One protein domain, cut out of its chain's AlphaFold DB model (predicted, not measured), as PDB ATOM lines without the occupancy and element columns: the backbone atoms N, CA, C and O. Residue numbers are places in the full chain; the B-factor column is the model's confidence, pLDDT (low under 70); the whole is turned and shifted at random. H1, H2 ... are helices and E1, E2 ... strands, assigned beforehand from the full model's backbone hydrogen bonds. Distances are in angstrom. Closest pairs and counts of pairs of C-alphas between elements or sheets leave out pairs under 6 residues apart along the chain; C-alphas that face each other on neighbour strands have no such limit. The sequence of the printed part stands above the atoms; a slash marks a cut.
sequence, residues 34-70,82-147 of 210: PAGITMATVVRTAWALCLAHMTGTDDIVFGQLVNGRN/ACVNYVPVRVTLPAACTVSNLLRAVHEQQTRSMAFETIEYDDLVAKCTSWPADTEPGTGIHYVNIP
ATOM      1  N   PRO A  34      16.357  22.407  50.955       89.31
ATOM      2  CA  PRO A  34      17.400  22.314  51.969       89.31
ATOM      3  C   PRO A  34      18.503  23.355  51.739       89.31
ATOM      4  O   PRO A  34      18.783  23.736  50.602       89.31
ATOM      5  N   ALA A  35      19.156  23.796  52.816       88.06
ATOM      6  CA  ALA A  35      20.248  24.762  52.720       88.06
ATOM      7  C   ALA A  35      21.343  24.274  51.752       88.06
ATOM      8  O   ALA A  35      21.779  23.126  51.825       88.06
ATOM      9  N   GLY A  36      21.772  25.152  50.840       86.12
ATOM     10  CA  GLY A  36      22.765  24.827  49.811       86.12
ATOM     11  C   GLY A  36      22.234  24.010  48.628       86.12
ATOM     12  O   GLY A  36      23.017  23.641  47.764       86.12
ATOM     13  N   ILE A  37      20.927  23.738  48.556       90.75
ATOM     14  CA  ILE A  37      20.283  23.038  47.439       90.75
ATOM     15  C   ILE A  37      19.307  23.987  46.737       90.75
ATOM     16  O   ILE A  37      18.593  24.758  47.372       90.75
ATOM     17  N   THR A  38      19.251  23.929  45.406       88.56
ATOM     18  CA  THR A  38      18.298  24.723  44.614       88.56
ATOM     19  C   THR A  38      16.978  23.980  44.423       88.56
ATOM     20  O   THR A  38      16.951  22.750  44.360       88.56
ATOM     21  N   MET A  39      15.875  24.711  44.232       88.81
ATOM     22  CA  MET A  39      14.586  24.081  43.911       88.81
ATOM     23  C   MET A  39      14.643  23.284  42.600       88.81
ATOM     24  O   MET A  39      14.077  22.201  42.505       88.81
ATOM     25  N   ALA A  40      15.428  23.750  41.626       86.38
ATOM     26  CA  ALA A  40      15.714  23.000  40.408       86.38
ATOM     27  C   ALA A  40      16.307  21.607  40.711       86.38
ATOM     28  O   ALA A  40      15.925  20.617  40.095       86.38
ATOM     29  N   THR A  41      17.220  21.506  41.685       89.56
ATOM     30  CA  THR A  41      17.805  20.224  42.124       89.56
ATOM     31  C   THR A  41      16.753  19.323  42.768       89.56
ATOM     32  O   THR A  41      16.708  18.127  42.477       89.56
ATOM     33  N   VAL A  42      15.880  19.895  43.606       91.38
ATOM     34  CA  VAL A  42      14.772  19.163  44.240       91.38
ATOM     35  C   VAL A  42      13.856  18.561  43.177       91.38
ATOM     36  O   VAL A  42      13.597  17.361  43.200       91.38
ATOM     37  N   VAL A  43      13.442  19.367  42.202       90.94
ATOM     38  CA  VAL A  43      12.549  18.958  41.111       90.94
ATOM     39  C   VAL A  43      13.184  17.869  40.235       90.94
ATOM     40  O   VAL A  43      12.539  16.864  39.945       90.94
ATOM     41  N   ARG A  44      14.473  17.994  39.886       90.44
ATOM     42  CA  ARG A  44      15.220  16.947  39.156       90.44
ATOM     43  C   ARG A  44      15.303  15.634  39.926       90.44
ATOM     44  O   ARG A  44      15.098  14.571  39.353       90.44
ATOM     45  N   THR A  45      15.578  15.712  41.225       91.12
ATOM     46  CA  THR A  45      15.683  14.524  42.084       91.12
ATOM     47  C   THR A  45      14.326  13.837  42.235       91.12
ATOM     48  O   THR A  45      14.241  12.615  42.151       91.12
ATOM     49  N   ALA A  46      13.248  14.612  42.390       91.94
ATOM     50  CA  ALA A  46      11.886  14.089  42.426       91.94
ATOM     51  C   ALA A  46      11.502  13.391  41.112       91.94
ATOM     52  O   ALA A  46      10.881  12.329  41.139       91.94
ATOM     53  N   TRP A  47      11.917  13.940  39.966       91.75
ATOM     54  CA  TRP A  47      11.693  13.305  38.668       91.75
ATOM     55  C   TRP A  47      12.446  11.985  38.521       91.75
ATOM     56  O   TRP A  47      11.845  10.989  38.129       91.75
ATOM     57  N   ALA A  48      13.718  11.940  38.925       89.19
ATOM     58  CA  ALA A  48      14.499  10.705  38.946       89.19
ATOM     59  C   ALA A  48      13.823   9.606  39.782       89.19
ATOM     60  O   ALA A  48      13.705   8.470  39.336       89.19
ATOM     61  N   LEU A  49      13.329   9.960  40.974       90.25
ATOM     62  CA  LEU A  49      12.606   9.043  41.860       90.25
ATOM     63  C   LEU A  49      11.296   8.544  41.235       90.25
ATOM     64  O   LEU A  49      10.967   7.366  41.356       90.25
ATOM     65  N   CYS A  50      10.560   9.423  40.552       89.00
ATOM     66  CA  CYS A  50       9.342   9.055  39.833       89.00
ATOM     67  C   CYS A  50       9.643   8.049  38.712       89.00
ATOM     68  O   CYS A  50       8.998   7.004  38.638       89.00
ATOM     69  N   LEU A  51      10.672   8.316  37.902       85.75
ATOM     70  CA  LEU A  51      11.107   7.418  36.833       85.75
ATOM     71  C   LEU A  51      11.594   6.070  37.377       85.75
ATOM     72  O   LEU A  51      11.192   5.036  36.849       85.75
ATOM     73  N   ALA A  52      12.384   6.062  38.455       85.62
ATOM     74  CA  ALA A  52      12.824   4.839  39.130       85.62
ATOM     75  C   ALA A  52      11.639   3.998  39.613       85.62
ATOM     76  O   ALA A  52      11.593   2.790  39.395       85.62
ATOM     77  N   HIS A  53      10.627   4.640  40.200       85.44
ATOM     78  CA  HIS A  53       9.414   3.952  40.628       85.44
ATOM     79  C   HIS A  53       8.610   3.378  39.451       85.44
ATOM     80  O   HIS A  53       8.102   2.263  39.540       85.44
ATOM     81  N   MET A  54       8.510   4.117  38.343       81.88
ATOM     82  CA  MET A  54       7.767   3.689  37.154       81.88
ATOM     83  C   MET A  54       8.457   2.562  36.380       81.88
ATOM     84  O   MET A  54       7.780   1.720  35.797       81.88
ATOM     85  N   THR A  55       9.789   2.563  36.343       79.44
ATOM     86  CA  THR A  55      10.582   1.628  35.526       79.44
ATOM     87  C   THR A  55      11.177   0.470  36.316       79.44
ATOM     88  O   THR A  55      11.592  -0.522  35.722       79.44
ATOM     89  N   GLY A  56      11.212   0.567  37.647       82.50
ATOM     90  CA  GLY A  56      11.798  -0.447  38.519       82.50
ATOM     91  C   GLY A  56      13.326  -0.544  38.440       82.50
ATOM     92  O   GLY A  56      13.876  -1.523  38.937       82.50
ATOM     93  N   THR A  57      14.008   0.432  37.828       82.69
ATOM     94  CA  THR A  57      15.480   0.530  37.797       82.69
ATOM     95  C   THR A  57      15.982   1.578  38.790       82.69
ATOM     96  O   THR A  57      15.302   2.561  39.088       82.69
ATOM     97  N   ASP A  58      17.185   1.358  39.309       85.81
ATOM     98  CA  ASP A  58      17.905   2.268  40.190       85.81
ATOM     99  C   ASP A  58      18.907   3.161  39.445       85.81
ATOM    100  O   ASP A  58      19.474   4.057  40.055       85.81
ATOM    101  N   ASP A  59      19.105   2.977  38.142       84.94
ATOM    102  CA  ASP A  59      19.952   3.831  37.309       84.94
ATOM    103  C   ASP A  59      19.108   4.527  36.241       84.94
ATOM    104  O   ASP A  59      18.590   3.888  35.321       84.94
ATOM    105  N   ILE A  60      18.926   5.837  36.411       85.00
ATOM    106  CA  ILE A  60      18.027   6.660  35.603       85.00
ATOM    107  C   ILE A  60      18.823   7.721  34.861       85.00
ATOM    108  O   ILE A  60      19.546   8.498  35.482       85.00
ATOM    109  N   VAL A  61      18.596   7.835  33.551       82.88
ATOM    110  CA  VAL A  61      19.083   8.944  32.726       82.88
ATOM    111  C   VAL A  61      17.896   9.726  32.166       82.88
ATOM    112  O   VAL A  61      16.934   9.146  31.675       82.88
ATOM    113  N   PHE A  62      17.950  11.055  32.250       82.25
ATOM    114  CA  PHE A  62      16.979  11.947  31.611       82.25
ATOM    115  C   PHE A  62      17.643  13.228  31.111       82.25
ATOM    116  O   PHE A  62      18.683  13.652  31.612       82.25
ATOM    117  N   GLY A  63      17.028  13.880  30.127       79.25
ATOM    118  CA  GLY A  63      17.524  15.134  29.572       79.25
ATOM    119  C   GLY A  63      17.071  16.335  30.398       79.25
ATOM    120  O   GLY A  63      15.876  16.545  30.609       79.25
ATOM    121  N   GLN A  64      18.003  17.179  30.825       78.69
ATOM    122  CA  GLN A  64      17.690  18.508  31.333       78.69
ATOM    123  C   GLN A  64      17.825  19.531  30.213       78.69
ATOM    124  O   GLN A  64      18.874  19.626  29.584       78.69
ATOM    125  N   LEU A  65      16.803  20.364  30.034       74.19
ATOM    126  CA  LEU A  65      16.912  21.521  29.154       74.19
ATOM    127  C   LEU A  65      17.721  22.639  29.832       74.19
ATOM    128  O   LEU A  65      17.380  23.062  30.940       74.19
ATOM    129  N   VAL A  66      18.779  23.114  29.176       67.94
ATOM    130  CA  VAL A  66      19.554  24.291  29.588       67.94
ATOM    131  C   VAL A  66      19.453  25.369  28.520       67.94
ATOM    132  O   VAL A  66      19.482  25.088  27.326       67.94
ATOM    133  N   ASN A  67      19.320  26.622  28.951       59.06
ATOM    134  CA  ASN A  67      19.123  27.751  28.040       59.06
ATOM    135  C   ASN A  67      20.430  28.252  27.398       59.06
ATOM    136  O   ASN A  67      20.368  29.187  26.605       59.06
ATOM    137  N   GLY A  68      21.597  27.703  27.776       48.66
ATOM    138  CA  GLY A  68      22.914  28.031  27.198       48.66
ATOM    139  C   GLY A  68      23.360  29.494  27.345       48.66
ATOM    140  O   GLY A  68      24.373  29.891  26.780       48.66
ATOM    141  N   ARG A  69      22.618  30.313  28.102       50.97
ATOM    142  CA  ARG A  69      22.838  31.762  28.284       50.97
ATOM    143  C   ARG A  69      23.784  32.111  29.436       50.97
ATOM    144  O   ARG A  69      23.880  33.275  29.798       50.97
ATOM    145  N   ASN A  70      24.469  31.131  30.022       44.53
ATOM    146  CA  ASN A  70      25.344  31.348  31.179       44.53
ATOM    147  C   ASN A  70      26.761  31.828  30.803       44.53
ATOM    148  O   ASN A  70      27.676  31.779  31.618       44.53
ATOM    149  N   ALA A  82      19.332  29.527  18.722       43.09
ATOM    150  CA  ALA A  82      18.803  28.422  19.521       43.09
ATOM    151  C   ALA A  82      19.873  27.883  20.491       43.09
ATOM    152  O   ALA A  82      20.393  26.795  20.298       43.09
ATOM    153  N   CYS A  83      20.194  28.634  21.546       51.78
ATOM    154  CA  CYS A  83      21.155  28.232  22.584       51.78
ATOM    155  C   CYS A  83      20.587  27.185  23.561       51.78
ATOM    156  O   CYS A  83      21.099  27.012  24.662       51.78
ATOM    157  N   VAL A  84      19.482  26.532  23.202       57.75
ATOM    158  CA  VAL A  84      18.823  25.550  24.055       57.75
ATOM    159  C   VAL A  84      19.473  24.194  23.813       57.75
ATOM    160  O   VAL A  84      19.400  23.670  22.705       57.75
ATOM    161  N   ASN A  85      20.076  23.630  24.853       61.06
ATOM    162  CA  ASN A  85      20.785  22.357  24.792       61.06
ATOM    163  C   ASN A  85      20.215  21.365  25.815       61.06
ATOM    164  O   ASN A  85      19.639  21.771  26.829       61.06
ATOM    165  N   TYR A  86      20.363  20.065  25.556       69.00
ATOM    166  CA  TYR A  86      20.031  19.025  26.522       69.00
ATOM    167  C   TYR A  86      21.296  18.558  27.220       69.00
ATOM    168  O   TYR A  86      22.207  18.036  26.591       69.00
ATOM    169  N   VAL A  87      21.329  18.708  28.539       74.44
ATOM    170  CA  VAL A  87      22.371  18.118  29.368       74.44
ATOM    171  C   VAL A  87      21.783  16.887  30.043       74.44
ATOM    172  O   VAL A  87      20.803  16.994  30.783       74.44
ATOM    173  N   PRO A  88      22.336  15.703  29.793       76.62
ATOM    174  CA  PRO A  88      21.853  14.488  30.410       76.62
ATOM    175  C   PRO A  88      22.213  14.460  31.896       76.62
ATOM    176  O   PRO A  88      23.338  14.745  32.312       76.62
ATOM    177  N   VAL A  89      21.225  14.102  32.704       82.19
ATOM    178  CA  VAL A  89      21.334  13.931  34.147       82.19
ATOM    179  C   VAL A  89      21.179  12.448  34.432       82.19
ATOM    180  O   VAL A  89      20.211  11.833  33.990       82.19
ATOM    181  N   ARG A  90      22.135  11.884  35.170       86.06
ATOM    182  CA  ARG A  90      22.135  10.477  35.570       86.06
ATOM    183  C   ARG A  90      22.016  10.398  37.075       86.06
ATOM    184  O   ARG A  90      22.825  10.982  37.785       86.06
ATOM    185  N   VAL A  91      21.038   9.658  37.559       86.44
ATOM    186  CA  VAL A  91      20.814   9.470  38.986       86.44
ATOM    187  C   VAL A  91      20.820   7.983  39.272       86.44
ATOM    188  O   VAL A  91      19.971   7.252  38.776       86.44
ATOM    189  N   THR A  92      21.776   7.556  40.093       87.38
ATOM    190  CA  THR A  92      21.844   6.196  40.631       87.38
ATOM    191  C   THR A  92      21.237   6.170  42.036       87.38
ATOM    192  O   THR A  92      21.594   7.010  42.868       87.38
ATOM    193  N   LEU A  93      20.379   5.195  42.331       86.94
ATOM    194  CA  LEU A  93      19.634   5.036  43.580       86.94
ATOM    195  C   LEU A  93      20.039   3.751  44.335       86.94
ATOM    196  O   LEU A  93      19.244   2.818  44.433       86.94
ATOM    197  N   PRO A  94      21.247   3.686  44.934       83.81
ATOM    198  CA  PRO A  94      21.644   2.545  45.755       83.81
ATOM    199  C   PRO A  94      20.651   2.282  46.895       83.81
ATOM    200  O   PRO A  94      20.154   3.226  47.509       83.81
ATOM    201  N   ALA A  95      20.457   1.015  47.269       77.62
ATOM    202  CA  ALA A  95      19.503   0.602  48.308       77.62
ATOM    203  C   ALA A  95      19.670   1.308  49.676       77.62
ATOM    204  O   ALA A  95      18.707   1.427  50.428       77.62
ATOM    205  N   ALA A  96      20.873   1.790  50.007       82.94
ATOM    206  CA  ALA A  96      21.171   2.511  51.252       82.94
ATOM    207  C   ALA A  96      21.202   4.049  51.098       82.94
ATOM    208  O   ALA A  96      21.659   4.759  51.998       82.94
ATOM    209  N   CYS A  97      20.779   4.591  49.953       84.50
ATOM    210  CA  CYS A  97      20.868   6.020  49.675       84.50
ATOM    211  C   CYS A  97      19.745   6.811  50.366       84.50
ATOM    212  O   CYS A  97      18.573   6.449  50.311       84.50
ATOM    213  N   THR A  98      20.095   7.934  50.999       90.25
ATOM    214  CA  THR A  98      19.116   8.871  51.568       90.25
ATOM    215  C   THR A  98      18.739   9.937  50.539       90.25
ATOM    216  O   THR A  98      19.546  10.295  49.680       90.25
ATOM    217  N   VAL A  99      17.553  10.542  50.673       88.69
ATOM    218  CA  VAL A  99      17.135  11.670  49.815       88.69
ATOM    219  C   VAL A  99      18.136  12.830  49.876       88.69
ATOM    220  O   VAL A  99      18.407  13.460  48.860       88.69
ATOM    221  N   SER A 100      18.748  13.087  51.037       88.69
ATOM    222  CA  SER A 100      19.785  14.120  51.174       88.69
ATOM    223  C   SER A 100      21.030  13.811  50.336       88.69
ATOM    224  O   SER A 100      21.591  14.718  49.721       88.69
ATOM    225  N   ASN A 101      21.441  12.541  50.274       89.06
ATOM    226  CA  ASN A 101      22.573  12.121  49.452       89.06
ATOM    227  C   ASN A 101      22.254  12.249  47.961       89.06
ATOM    228  O   ASN A 101      23.090  12.755  47.219       89.06
ATOM    229  N   LEU A 102      21.037  11.879  47.542       90.62
ATOM    230  CA  LEU A 102      20.586  12.070  46.161       90.62
ATOM    231  C   LEU A 102      20.575  13.551  45.773       90.62
ATOM    232  O   LEU A 102      21.156  13.919  44.758       90.62
ATOM    233  N   LEU A 103      19.982  14.412  46.607       91.69
ATOM    234  CA  LEU A 103      19.942  15.856  46.361       91.69
ATOM    235  C   LEU A 103      21.348  16.439  46.204       91.69
ATOM    236  O   LEU A 103      21.582  17.232  45.297       91.69
ATOM    237  N   ARG A 104      22.290  16.028  47.059       89.44
ATOM    238  CA  ARG A 104      23.682  16.478  46.980       89.44
ATOM    239  C   ARG A 104      24.364  15.987  45.706       89.44
ATOM    240  O   ARG A 104      24.970  16.796  45.015       89.44
ATOM    241  N   ALA A 105      24.207  14.712  45.357       87.19
ATOM    242  CA  ALA A 105      24.795  14.143  44.147       87.19
ATOM    243  C   ALA A 105      24.279  14.833  42.873       87.19
ATOM    244  O   ALA A 105      25.070  15.202  42.005       87.19
ATOM    245  N   VAL A 106      22.966  15.079  42.788       87.88
ATOM    246  CA  VAL A 106      22.350  15.807  41.666       87.88
ATOM    247  C   VAL A 106      22.819  17.264  41.634       87.88
ATOM    248  O   VAL A 106      23.095  17.789  40.557       87.88
ATOM    249  N   HIS A 107      22.953  17.915  42.796       87.94
ATOM    250  CA  HIS A 107      23.471  19.282  42.880       87.94
ATOM    251  C   HIS A 107      24.922  19.374  42.392       87.94
ATOM    252  O   HIS A 107      25.234  20.189  41.532       87.94
ATOM    253  N   GLU A 108      25.796  18.495  42.883       85.38
ATOM    254  CA  GLU A 108      27.207  18.429  42.491       85.38
ATOM    255  C   GLU A 108      27.379  18.076  41.011       85.38
ATOM    256  O   GLU A 108      28.284  18.585  40.347       85.38
ATOM    257  N   GLN A 109      26.529  17.197  40.472       82.00
ATOM    258  CA  GLN A 109      26.496  16.929  39.038       82.00
ATOM    259  C   GLN A 109      26.114  18.186  38.261       82.00
ATOM    260  O   GLN A 109      26.814  18.526  37.315       82.00
ATOM    261  N   GLN A 110      25.078  18.914  38.687       78.19
ATOM    262  CA  GLN A 110      24.691  20.167  38.042       78.19
ATOM    263  C   GLN A 110      25.846  21.176  38.048       78.19
ATOM    264  O   GLN A 110      26.183  21.709  36.997       78.19
ATOM    265  N   THR A 111      26.482  21.416  39.198       78.00
ATOM    266  CA  THR A 111      27.605  22.359  39.309       78.00
ATOM    267  C   THR A 111      28.767  21.979  38.392       78.00
ATOM    268  O   THR A 111      29.368  22.855  37.777       78.00
ATOM    269  N   ARG A 112      29.070  20.679  38.249       74.19
ATOM    270  CA  ARG A 112      30.095  20.197  37.308       74.19
ATOM    271  C   ARG A 112      29.673  20.375  35.852       74.19
ATOM    272  O   ARG A 112      30.497  20.770  35.034       74.19
ATOM    273  N   SER A 113      28.407  20.114  35.534       68.44
ATOM    274  CA  SER A 113      27.863  20.253  34.183       68.44
ATOM    275  C   SER A 113      27.782  21.704  33.710       68.44
ATOM    276  O   SER A 113      27.872  21.926  32.508       68.44
ATOM    277  N   MET A 114      27.677  22.687  34.616       69.19
ATOM    278  CA  MET A 114      27.613  24.117  34.266       69.19
ATOM    279  C   MET A 114      28.788  24.581  33.393       69.19
ATOM    280  O   MET A 114      28.599  25.408  32.507       69.19
ATOM    281  N   ALA A 115      29.985  24.018  33.594       61.44
ATOM    282  CA  ALA A 115      31.167  24.332  32.787       61.44
ATOM    283  C   ALA A 115      31.086  23.810  31.335       61.44
ATOM    284  O   ALA A 115      31.903  24.193  30.501       61.44
ATOM    285  N   PHE A 116      30.111  22.946  31.033       59.69
ATOM    286  CA  PHE A 116      29.969  22.229  29.764       59.69
ATOM    287  C   PHE A 116      28.590  22.430  29.108       59.69
ATOM    288  O   PHE A 116      28.278  21.760  28.128       59.69
ATOM    289  N   GLU A 117      27.756  23.354  29.606       60.91
ATOM    290  CA  GLU A 117      26.386  23.586  29.102       60.91
ATOM    291  C   GLU A 117      26.328  24.055  27.632       60.91
ATOM    292  O   GLU A 117      25.278  23.953  26.995       60.91
ATOM    293  N   THR A 118      27.446  24.538  27.084       53.97
ATOM    294  CA  THR A 118      27.581  25.030  25.702       53.97
ATOM    295  C   THR A 118      28.025  23.965  24.694       53.97
ATOM    296  O   THR A 118      28.081  24.260  23.502       53.97
ATOM    297  N   ILE A 119      28.347  22.746  25.142       57.72
ATOM    298  CA  ILE A 119      28.799  21.645  24.277       57.72
ATOM    299  C   ILE A 119      27.586  20.876  23.746       57.72
ATOM    300  O   ILE A 119      26.705  20.528  24.526       57.72
ATOM    301  N   GLU A 120      27.537  20.581  22.444       57.78
ATOM    302  CA  GLU A 120      26.456  19.784  21.843       57.78
ATOM    303  C   GLU A 120      26.308  18.408  22.520       57.78
ATOM    304  O   GLU A 120      27.290  17.813  22.966       57.78
ATOM    305  N   TYR A 121      25.075  17.894  22.602       56.38
ATOM    306  CA  TYR A 121      24.761  16.629  23.281       56.38
ATOM    307  C   TYR A 121      25.647  15.461  22.821       56.38
ATOM    308  O   TYR A 121      26.222  14.768  23.659       56.38
ATOM    309  N   ASP A 122      25.821  15.296  21.506       55.44
ATOM    310  CA  ASP A 122      26.641  14.229  20.919       55.44
ATOM    311  C   ASP A 122      28.106  14.325  21.371       55.44
ATOM    312  O   ASP A 122      28.747  13.323  21.689       55.44
ATOM    313  N   ASP A 123      28.624  15.548  21.487       53.50
ATOM    314  CA  ASP A 123      29.969  15.812  21.989       53.50
ATOM    315  C   ASP A 123      30.080  15.572  23.504       53.50
ATOM    316  O   ASP A 123      31.121  15.109  23.977       53.50
ATOM    317  N   LEU A 124      29.019  15.842  24.269       57.22
ATOM    318  CA  LEU A 124      28.964  15.578  25.706       57.22
ATOM    319  C   LEU A 124      28.977  14.069  25.985       57.22
ATOM    320  O   LEU A 124      29.759  13.616  26.824       57.22
ATOM    321  N   VAL A 125      28.174  13.292  25.251       55.00
ATOM    322  CA  VAL A 125      28.171  11.821  25.320       55.00
ATOM    323  C   VAL A 125      29.533  11.258  24.900       55.00
ATOM    324  O   VAL A 125      30.085  10.403  25.585       55.00
ATOM    325  N   ALA A 126      30.123  11.770  23.817       55.81
ATOM    326  CA  ALA A 126      31.372  11.234  23.280       55.81
ATOM    327  C   ALA A 126      32.624  11.572  24.112       55.81
ATOM    328  O   ALA A 126      33.576  10.790  24.132       55.81
ATOM    329  N   LYS A 127      32.676  12.749  24.751       54.53
ATOM    330  CA  LYS A 127      33.916  13.277  25.358       54.53
ATOM    331  C   LYS A 127      33.888  13.334  26.878       54.53
ATOM    332  O   LYS A 127      34.950  13.406  27.497       54.53
ATOM    333  N   CYS A 128      32.704  13.352  27.486       49.03
ATOM    334  CA  CYS A 128      32.560  13.685  28.901       49.03
ATOM    335  C   CYS A 128      31.879  12.586  29.722       49.03
ATOM    336  O   CYS A 128      31.752  12.733  30.940       49.03
ATOM    337  N   THR A 129      31.468  11.483  29.093       57.91
ATOM    338  CA  THR A 129      30.784  10.383  29.773       57.91
ATOM    339  C   THR A 129      31.298   9.022  29.302       57.91
ATOM    340  O   THR A 129      31.943   8.891  28.268       57.91
ATOM    341  N   SER A 130      31.055   7.981  30.099       57.25
ATOM    342  CA  SER A 130      31.393   6.594  29.751       57.25
ATOM    343  C   SER A 130      30.264   5.905  28.974       57.25
ATOM    344  O   SER A 130      30.045   4.707  29.151       57.25
ATOM    345  N   TRP A 131      29.443   6.670  28.255       63.25
ATOM    346  CA  TRP A 131      28.172   6.184  27.729       63.25
ATOM    347  C   TRP A 131      28.314   5.671  26.293       63.25
ATOM    348  O   TRP A 131      29.195   6.127  25.561       63.25
ATOM    349  N   PRO A 132      27.449   4.739  25.867       56.56
ATOM    350  CA  PRO A 132      27.280   4.430  24.454       56.56
ATOM    351  C   PRO A 132      26.897   5.692  23.664       56.56
ATOM    352  O   PRO A 132      26.076   6.488  24.123       56.56
ATOM    353  N   ALA A 133      27.490   5.880  22.484       53.94
ATOM    354  CA  ALA A 133      27.275   7.070  21.653       53.94
ATOM    355  C   ALA A 133      25.825   7.224  21.146       53.94
ATOM    356  O   ALA A 133      25.451   8.296  20.691       53.94
ATOM    357  N   ASP A 134      25.022   6.164  21.226       55.66
ATOM    358  CA  ASP A 134      23.610   6.090  20.846       55.66
ATOM    359  C   ASP A 134      22.641   6.306  22.021       55.66
ATOM    360  O   ASP A 134      21.447   6.064  21.874       55.66
ATOM    361  N   THR A 135      23.137   6.765  23.177       56.62
ATOM    362  CA  THR A 135      22.282   7.078  24.330       56.62
ATOM    363  C   THR A 135      21.325   8.221  23.972       56.62
ATOM    364  O   THR A 135      21.766   9.326  23.665       56.62
ATOM    365  N   GLU A 136      20.018   7.990  24.071       61.56
ATOM    366  CA  GLU A 136      18.969   8.998  23.979       61.56
ATOM    367  C   GLU A 136      18.190   9.057  25.306       61.56
ATOM    368  O   GLU A 136      17.594   8.069  25.731       61.56
ATOM    369  N   PRO A 137      18.071  10.224  25.969       60.34
ATOM    370  CA  PRO A 137      17.516  10.282  27.321       60.34
ATOM    371  C   PRO A 137      16.054   9.826  27.459       60.34
ATOM    372  O   PRO A 137      15.593   9.666  28.585       60.34
ATOM    373  N   GLY A 138      15.300   9.688  26.357       67.69
ATOM    374  CA  GLY A 138      13.905   9.211  26.295       67.69
ATOM    375  C   GLY A 138      12.856  10.134  26.939       67.69
ATOM    376  O   GLY A 138      11.720  10.233  26.481       67.69
ATOM    377  N   THR A 139      13.243  10.881  27.968       76.88
ATOM    378  CA  THR A 139      12.421  11.759  28.795       76.88
ATOM    379  C   THR A 139      13.198  13.019  29.172       76.88
ATOM    380  O   THR A 139      14.429  13.064  29.086       76.88
ATOM    381  N   GLY A 140      12.494  14.066  29.609       80.50
ATOM    382  CA  GLY A 140      13.162  15.278  30.052       80.50
ATOM    383  C   GLY A 140      12.464  16.050  31.157       80.50
ATOM    384  O   GLY A 140      11.271  15.899  31.423       80.50
ATOM    385  N   ILE A 141      13.240  16.931  31.774       83.38
ATOM    386  CA  ILE A 141      12.772  17.862  32.789       83.38
ATOM    387  C   ILE A 141      13.264  19.272  32.483       83.38
ATOM    388  O   ILE A 141      14.407  19.486  32.074       83.38
ATOM    389  N   HIS A 142      12.392  20.249  32.699       82.62
ATOM    390  CA  HIS A 142      12.723  21.653  32.541       82.62
ATOM    391  C   HIS A 142      12.260  22.425  33.769       82.62
ATOM    392  O   HIS A 142      11.068  22.497  34.048       82.62
ATOM    393  N   TYR A 143      13.209  23.000  34.502       82.00
ATOM    394  CA  TYR A 143      12.908  23.948  35.565       82.00
ATOM    395  C   TYR A 143      13.087  25.366  35.023       82.00
ATOM    396  O   TYR A 143      14.199  25.763  34.676       82.00
ATOM    397  N   VAL A 144      11.989  26.109  34.933       77.06
ATOM    398  CA  VAL A 144      11.921  27.434  34.319       77.06
ATOM    399  C   VAL A 144      11.790  28.472  35.415       77.06
ATOM    400  O   VAL A 144      10.692  28.752  35.882       77.06
ATOM    401  N   ASN A 145      12.911  29.069  35.812       65.62
ATOM    402  CA  ASN A 145      12.907  30.254  36.666       65.62
ATOM    403  C   ASN A 145      12.927  31.517  35.797       65.62
ATOM    404  O   ASN A 145      13.895  32.274  35.808       65.62
ATOM    405  N   ILE A 146      11.904  31.682  34.962       54.50
ATOM    406  CA  ILE A 146      11.684  32.944  34.262       54.50
ATOM    407  C   ILE A 146      10.828  33.773  35.217       54.50
ATOM    408  O   ILE A 146       9.680  33.392  35.446       54.50
ATOM    409  N   PRO A 147      11.359  34.849  35.829       40.31
ATOM    410  CA  PRO A 147      10.497  35.786  36.533       40.31
ATOM    411  C   PRO A 147       9.426  36.276  35.550       40.31
ATOM    412  O   PRO A 147       9.708  36.383  34.358       40.31
TER     413      PRO A 147
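Overview. This is residues 34 to 70 and 82 to 147 of the 210 residues of the protein "Condensation domain-containing protein" of Aspergillus kawachii (strain NBRC 4308) (UniProt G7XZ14). A small, strongly twisted sheet, with the long strands E1 and E2 side by side and short E3 along E1, is covered by two helices, H1 and H2, which cross steeply, while little H3 only grazes the sheet near the start of E2. It makes two layers, helices H1 and H2 on one face of the sheet. The 103 printed residues run H1, E1, E2, H2, H3, E3; the sheet's order is E2, E1, E3, mixed, and the class is mixed, helices and strands. The whole is compact, with a radius of gyration of the C-alphas of 13.5 A and spans of 38 by 36 by 21 A.

Along the chain. Find C-alpha 39 at (14.586, 24.081, 43.911); from there H1 runs 24.3 A to residue 55. Next come E1, residues 59 to 66, 21.9 A, and E2, residues 85 to 92, 22.7 A. H2, residues 99 to 116, spans 26.0 A; H3 is residues 121 to 128. E3, residues 140 to 143, ends at C-alpha 143, (12.908, 23.948, 35.565).

Arrangement. Look at E1, the inner strand: E2 is antiparallel to it, with N 64 and O 87 2.8 A apart, and E3 is parallel, with N 141 and O 63 2.9 A apart. H1 is on the sheet at a height of 7.0 A, its closest C-alphas to E1 being Ala 48 and Ile 60, 6.3 A. H2 is on it at 8.1 A; C-alphas Val 91 of E2 and Val 106 come closest, 7.0 A. H1, with residues 41 to 45 alone, touches H2 at Thr 41 and His 107, C-alphas 5.8 A apart, a steep tilt of 67 degrees, only just short of perpendicular. H1 and H3 are apart. Every O i to N i+4 pair is within hydrogen-bond range in H1 and H3; in H2, 12 of 14.

Size, cuts and confidence. Residues 71 to 81 are not printed; C-alphas 70 and 82 are 13.7 A apart across the cut. The link from H3 to E3 is long, 11 residues. pLDDT is under 70 in 39 residues, among them 113 to 138.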